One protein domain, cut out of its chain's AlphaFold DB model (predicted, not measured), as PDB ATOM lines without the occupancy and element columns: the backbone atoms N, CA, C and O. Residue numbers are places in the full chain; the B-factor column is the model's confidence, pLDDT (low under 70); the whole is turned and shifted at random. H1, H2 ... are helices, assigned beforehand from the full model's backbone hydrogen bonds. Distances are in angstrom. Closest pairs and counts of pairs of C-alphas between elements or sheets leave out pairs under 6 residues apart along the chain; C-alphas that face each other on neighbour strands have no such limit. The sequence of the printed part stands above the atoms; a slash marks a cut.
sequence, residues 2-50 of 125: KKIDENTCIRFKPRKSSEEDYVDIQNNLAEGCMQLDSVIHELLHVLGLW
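This is residues 2 to 50 of the 125 residues of the protein "Metalloendopeptidase" of Necator americanus (UniProt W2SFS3). There is little regular structure here: a short helix, H1, and a longer one, H2, come near each other at one side of a wide, loose loop made by residues 8 to 35, which have no named element. Residues 16 to 21 and 26 to 35 stick out from the rest. The printed part has 49 residues with two named helices, H1 then H2, and no named strand; the class is all helix, with only 17 residues in named elements. The whole is loose, with a radius of gyration of the C-alphas of 12.4 A, and spans 31 by 27 by 21 A.

H1 is residues 2 to 7, starting at C-alpha 2 (85.758, 93.970, 57.090). H2 is residues 36 to 46, 15.5 A long, ending at C-alpha 46 (76.715, 95.878, 43.330).

H1 and H2 are close but not clearly touching; their closest C-alphas, of Ile 4 and Ile 40, are 7.9 A apart. They run the same way at a steep tilt of 65 degrees. In both, every O i to N i+4 pair is within hydrogen-bond range.

The C-alphas farthest apart, of Cys 9 and Ala 30, are 33.5 A apart. The printed part has no cut. H1 to H2 is a long link. In this model, residues 29 to 33 have pLDDT under 70.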
ATOM      1  N   LYS A   2      84.392  94.410  56.723       91.06
ATOM      2  CA  LYS A   2      85.758  93.970  57.090       91.06
ATOM      3  C   LYS A   2      86.341  92.821  56.239       91.06
ATOM      4  O   LYS A   2      87.451  92.944  55.745       91.06
ATOM      5  N   LYS A   3      85.575  91.746  55.999       91.00
ATOM      6  CA  LYS A   3      86.017  90.606  55.167       91.00
ATOM      7  C   LYS A   3      86.366  91.010  53.723       91.00
ATOM      8  O   LYS A   3      87.333  90.496  53.179       91.00
ATOM      9  N   ILE A   4      85.623  91.937  53.116       91.12
ATOM     10  CA  ILE A   4      85.939  92.475  51.782       91.12
ATOM     11  C   ILE A   4      87.163  93.397  51.867       91.12
ATOM     12  O   ILE A   4      88.059  93.277  51.036       91.12
ATOM     13  N   ASP A   5      87.248  94.257  52.888       92.38
ATOM     14  CA  ASP A   5      88.379  95.184  53.059       92.38
ATOM     15  C   ASP A   5      89.724  94.445  53.226       92.38
ATOM     16  O   ASP A   5      90.743  94.877  52.691       92.38
ATOM     17  N   GLU A   6      89.729  93.319  53.951       95.44
ATOM     18  CA  GLU A   6      90.924  92.504  54.220       95.44
ATOM     19  C   GLU A   6      91.401  91.689  53.010       95.44
ATOM     20  O   GLU A   6      92.588  91.395  52.908       95.44
ATOM     21  N   ASN A   7      90.493  91.318  52.103       93.88
ATOM     22  CA  ASN A   7      90.786  90.394  50.998       93.88
ATOM     23  C   ASN A   7      90.802  91.072  49.621       93.88
ATOM     24  O   ASN A   7      91.130  90.438  48.621       93.88
ATOM     25  N   THR A   8      90.438  92.352  49.547       94.38
ATOM     26  CA  THR A   8      90.346  93.108  48.295       94.38
ATOM     27  C   THR A   8      90.910  94.520  48.474       94.38
ATOM     28  O   THR A   8      91.245  94.947  49.580       94.38
ATOM     29  N   CYS A   9      90.999  95.285  47.387       95.94
ATOM     30  CA  CYS A   9      91.314  96.714  47.436       95.94
ATOM     31  C   CYS A   9      90.080  97.614  47.654       95.94
ATOM     32  O   CYS A   9      90.229  98.831  47.743       95.94
ATOM     33  N   ILE A  10      88.877  97.042  47.763       94.88
ATOM     34  CA  ILE A  10      87.618  97.781  47.929       94.88
ATOM     35  C   ILE A  10      87.543  98.331  49.348       94.88
ATOM     36  O   ILE A  10      87.917  97.646  50.298       94.88
ATOM     37  N   ARG A  11      87.088  99.578  49.499       94.69
ATOM     38  CA  ARG A  11      86.995 100.254  50.797       94.69
ATOM     39  C   ARG A  11      85.621 100.871  50.976       94.69
ATOM     40  O   ARG A  11      85.218 101.730  50.194       94.69
ATOM     41  N   PHE A  12      84.940 100.476  52.045       92.44
ATOM     42  CA  PHE A  12      83.673 101.080  52.445       92.44
ATOM     43  C   PHE A  12      83.927 102.241  53.404       92.44
ATOM     44  O   PHE A  12      84.646 102.102  54.394       92.44
ATOM     45  N   LYS A  13      83.315 103.393  53.129       94.12
ATOM     46  CA  LYS A  13      83.319 104.556  54.023       94.12
ATOM     47  C   LYS A  13      81.884 105.049  54.217       94.12
ATOM     48  O   LYS A  13      81.078 104.897  53.298       94.12
ATOM     49  N   PRO A  14      81.553 105.656  55.368       94.94
ATOM     50  CA  PRO A  14      80.280 106.343  55.520       94.94
ATOM     51  C   PRO A  14      80.107 107.406  54.431       94.94
ATOM     52  O   PRO A  14      81.041 108.165  54.148       94.94
ATOM     53  N   ARG A  15      78.912 107.451  53.841       95.50
ATOM     54  CA  ARG A  15      78.544 108.429  52.815       95.50
ATOM     55  C   ARG A  15      78.598 109.851  53.385       95.50
ATOM     56  O   ARG A  15      78.108 110.101  54.487       95.50
ATOM     57  N   LYS A  16      79.131 110.800  52.615       96.31
ATOM     58  CA  LYS A  16      78.981 112.243  52.871       96.31
ATOM     59  C   LYS A  16      77.747 112.783  52.153       96.31
ATOM     60  O   LYS A  16      77.431 112.344  51.055       96.31
ATOM     61  N   SER A  17      77.084 113.790  52.719       93.88
ATOM     62  CA  SER A  17      75.869 114.379  52.125       93.88
ATOM     63  C   SER A  17      76.057 114.920  50.701       93.88
ATOM     64  O   SER A  17      75.084 115.025  49.967       93.88
ATOM     65  N   SER A  18      77.293 115.238  50.309       95.81
ATOM     66  CA  SER A  18      77.656 115.700  48.966       95.81
ATOM     67  C   SER A  18      77.844 114.584  47.931       95.81
ATOM     68  O   SER A  18      78.065 114.891  46.768       95.81
ATOM     69  N   GLU A  19      77.867 113.311  48.333       96.38
ATOM     70  CA  GLU A  19      78.064 112.180  47.417       96.38
ATOM     71  C   GLU A  19      76.710 111.734  46.847       96.38
ATOM     72  O   GLU A  19      75.791 111.412  47.609       96.38
ATOM     73  N   GLU A  20      76.588 111.745  45.518       95.56
ATOM     74  CA  GLU A  20      75.355 111.405  44.790       95.56
ATOM     75  C   GLU A  20      75.200 109.894  44.594       95.56
ATOM     76  O   GLU A  20      74.131 109.358  44.877       95.56
ATOM     77  N   ASP A  21      76.283 109.206  44.220       95.25
ATOM     78  CA  ASP A  21      76.306 107.755  44.042       95.25
ATOM     79  C   ASP A  21      76.732 107.059  45.337       95.25
ATOM     80  O   ASP A  21      77.821 107.287  45.876       95.25
ATOM     81  N   TYR A  22      75.862 106.198  45.855       94.38
ATOM     82  CA  TYR A  22      76.115 105.427  47.064       94.38
ATOM     83  C   TYR A  22      75.304 104.136  47.067       94.38
ATOM     84  O   TYR A  22      74.304 103.991  46.371       94.38
ATOM     85  N   VAL A  23      75.748 103.204  47.903       91.69
ATOM     86  CA  VAL A  23      75.029 101.968  48.198       91.69
ATOM     87  C   VAL A  23      74.307 102.173  49.519       91.69
ATOM     88  O   VAL A  23      74.954 102.422  50.538       91.69
ATOM     89  N   ASP A  24      72.981 102.089  49.494       90.44
ATOM     90  CA  ASP A  24      72.157 102.107  50.697       90.44
ATOM     91  C   ASP A  24      71.791 100.676  51.089       90.44
ATOM     92  O   ASP A  24      71.225  99.933  50.288       90.44
ATOM     93  N   ILE A  25      72.139 100.272  52.311       85.38
ATOM     94  CA  ILE A  25      71.844  98.927  52.811       85.38
ATOM     95  C   ILE A  25      70.637  99.033  53.726       85.38
ATOM     96  O   ILE A  25      70.736  99.524  54.852       85.38
ATOM     97  N   GLN A  26      69.508  98.535  53.240       84.25
ATOM     98  CA  GLN A  26      68.249  98.545  53.968       84.25
ATOM     99  C   GLN A  26      67.930  97.141  54.481       84.25
ATOM    100  O   GLN A  26      68.171  96.143  53.805       84.25
ATOM    101  N   ASN A  27      67.387  97.070  55.693       77.00
ATOM    102  CA  ASN A  27      66.842  95.845  56.256       77.00
ATOM    103  C   ASN A  27      65.396  96.107  56.674       77.00
ATOM    104  O   ASN A  27      65.149  96.911  57.576       77.00
ATOM    105  N   ASN A  28      64.455  95.416  56.041       75.94
ATOM    106  CA  ASN A  28      63.046  95.506  56.386       75.94
ATOM    107  C   ASN A  28      62.710  94.483  57.477       75.94
ATOM    108  O   ASN A  28      63.053  93.303  57.378       75.94
ATOM    109  N   LEU A  29      61.994  94.930  58.513       60.88
ATOM    110  CA  LEU A  29      61.493  94.118  59.631       60.88
ATOM    111  C   LEU A  29      60.396  93.134  59.166       60.88
ATOM    112  O   LEU A  29      59.240  93.282  59.533       60.88
ATOM    113  N   ALA A  30      60.749  92.170  58.314       66.06
ATOM    114  CA  ALA A  30      59.941  91.023  57.871       66.06
ATOM    115  C   ALA A  30      60.671  90.156  56.822       66.06
ATOM    116  O   ALA A  30      60.229  89.042  56.558       66.06
ATOM    117  N   GLU A  31      61.765  90.640  56.216       67.88
ATOM    118  CA  GLU A  31      62.365  90.027  55.014       67.88
ATOM    119  C   GLU A  31      63.547  89.082  55.304       67.88
ATOM    120  O   GLU A  31      64.136  88.513  54.390       67.88
ATOM    121  N   GLY A  32      63.848  88.836  56.583       61.94
ATOM    122  CA  GLY A  32      64.814  87.827  57.025       61.94
ATOM    123  C   GLY A  32      65.945  88.385  57.890       61.94
ATOM    124  O   GLY A  32      66.055  89.582  58.140       61.94
ATOM    125  N   CYS A  33      66.793  87.490  58.397       62.69
ATOM    126  CA  CYS A  33      68.022  87.873  59.089       62.69
ATOM    127  C   CYS A  33      69.149  88.044  58.065       62.69
ATOM    128  O   CYS A  33      69.412  87.123  57.295       62.69
ATOM    129  N   MET A  34      69.860  89.174  58.104       73.19
ATOM    130  CA  MET A  34      71.055  89.405  57.284       73.19
ATOM    131  C   MET A  34      72.165  88.401  57.640       73.19
ATOM    132  O   MET A  34      72.895  88.590  58.614       73.19
ATOM    133  N   GLN A  35      72.295  87.325  56.860       85.62
ATOM    134  CA  GLN A  35      73.437  86.413  56.948       85.62
ATOM    135  C   GLN A  35      74.651  87.049  56.273       85.62
ATOM    136  O   GLN A  35      74.527  87.679  55.223       85.62
ATOM    137  N   LEU A  36      75.836  86.877  56.869       87.38
ATOM    138  CA  LEU A  36      77.060  87.508  56.372       87.38
ATOM    139  C   LEU A  36      77.338  87.151  54.907       87.38
ATOM    140  O   LEU A  36      77.680  88.036  54.126       87.38
ATOM    141  N   ASP A  37      77.174  85.881  54.539       88.81
ATOM    142  CA  ASP A  37      77.462  85.417  53.183       88.81
ATOM    143  C   ASP A  37      76.464  85.986  52.166       88.81
ATOM    144  O   ASP A  37      76.878  86.443  51.104       88.81
ATOM    145  N   SER A  38      75.178  86.091  52.520       88.69
ATOM    146  CA  SER A  38      74.179  86.769  51.683       88.69
ATOM    147  C   SER A  38      74.521  88.245  51.483       88.69
ATOM    148  O   SER A  38      74.499  88.734  50.363       88.69
ATOM    149  N   VAL A  39      74.923  88.960  52.539       89.06
ATOM    150  CA  VAL A  39      75.323  90.371  52.405       89.06
ATOM    151  C   VAL A  39      76.548  90.515  51.497       89.06
ATOM    152  O   VAL A  39      76.614  91.448  50.703       89.06
ATOM    153  N   ILE A  40      77.523  89.606  51.586       92.62
ATOM    154  CA  ILE A  40      78.687  89.627  50.691       92.62
ATOM    155  C   ILE A  40      78.264  89.338  49.245       92.62
ATOM    156  O   ILE A  40      78.723  90.047  48.357       92.62
ATOM    157  N   HIS A  41      77.384  88.359  49.014       93.75
ATOM    158  CA  HIS A  41      76.834  88.041  47.692       93.75
ATOM    159  C   HIS A  41      76.193  89.268  47.032       93.75
ATOM    160  O   HIS A  41      76.577  89.654  45.929       93.75
ATOM    161  N   GLU A  42      75.291  89.949  47.742       92.12
ATOM    162  CA  GLU A  42      74.611  91.133  47.206       92.12
ATOM    163  C   GLU A  42      75.577  92.302  46.969       92.12
ATOM    164  O   GLU A  42      75.475  93.021  45.976       92.12
ATOM    165  N   LEU A  43      76.585  92.479  47.830       92.62
ATOM    166  CA  LEU A  43      77.615  93.494  47.600       92.62
ATOM    167  C   LEU A  43      78.478  93.187  46.373       92.62
ATOM    168  O   LEU A  43      78.894  94.114  45.685       92.62
ATOM    169  N   LEU A  44      78.749  91.915  46.075       93.06
ATOM    170  CA  LEU A  44      79.459  91.531  44.855       93.06
ATOM    171  C   LEU A  44      78.623  91.800  43.597       93.06
ATOM    172  O   LEU A  44      79.189  92.233  42.591       93.06
ATOM    173  N   HIS A  45      77.296  91.648  43.660       93.69
ATOM    174  CA  HIS A  45      76.407  92.109  42.589       93.69
ATOM    175  C   HIS A  45      76.510  93.617  42.356       93.69
ATOM    176  O   HIS A  45      76.646  94.052  41.214       93.69
ATOM    177  N   VAL A  46      76.529  94.418  43.425       92.38
ATOM    178  CA  VAL A  46      76.715  95.878  43.330       92.38
ATOM    179  C   VAL A  46      78.052  96.247  42.675       92.38
ATOM    180  O   VAL A  46      78.148  97.253  41.976       92.38
ATOM    181  N   LEU A  47      79.081  95.419  42.860       90.44
ATOM    182  CA  LEU A  47      80.396  95.588  42.236       90.44
ATOM    183  C   LEU A  47      80.448  95.112  40.774       90.44
ATOM    184  O   LEU A  47      81.485  95.262  40.128       90.44
ATOM    185  N   GLY A  48      79.351  94.562  40.248       89.75
ATOM    186  CA  GLY A  48      79.210  94.152  38.852       89.75
ATOM    187  C   GLY A  48      79.457  92.667  38.586       89.75
ATOM    188  O   GLY A  48      79.599  92.283  37.425       89.75
ATOM    189  N   LEU A  49      79.521  91.816  39.616       91.81
ATOM    190  CA  LEU A  49      79.624  90.371  39.412       91.81
ATOM    191  C   LEU A  49      78.246  89.751  39.180       91.81
ATOM    192  O   LEU A  49      77.310  89.972  39.945       91.81
ATOM    193  N   TRP A  50      78.141  88.924  38.146       93.81
ATOM    194  CA  TRP A  50      76.985  88.060  37.906       93.81
ATOM    195  C   TRP A  50      77.165  86.711  38.599       93.81
ATOM    196  O   TRP A  50      78.240  86.399  39.117       93.81
TER     197      TRP A  50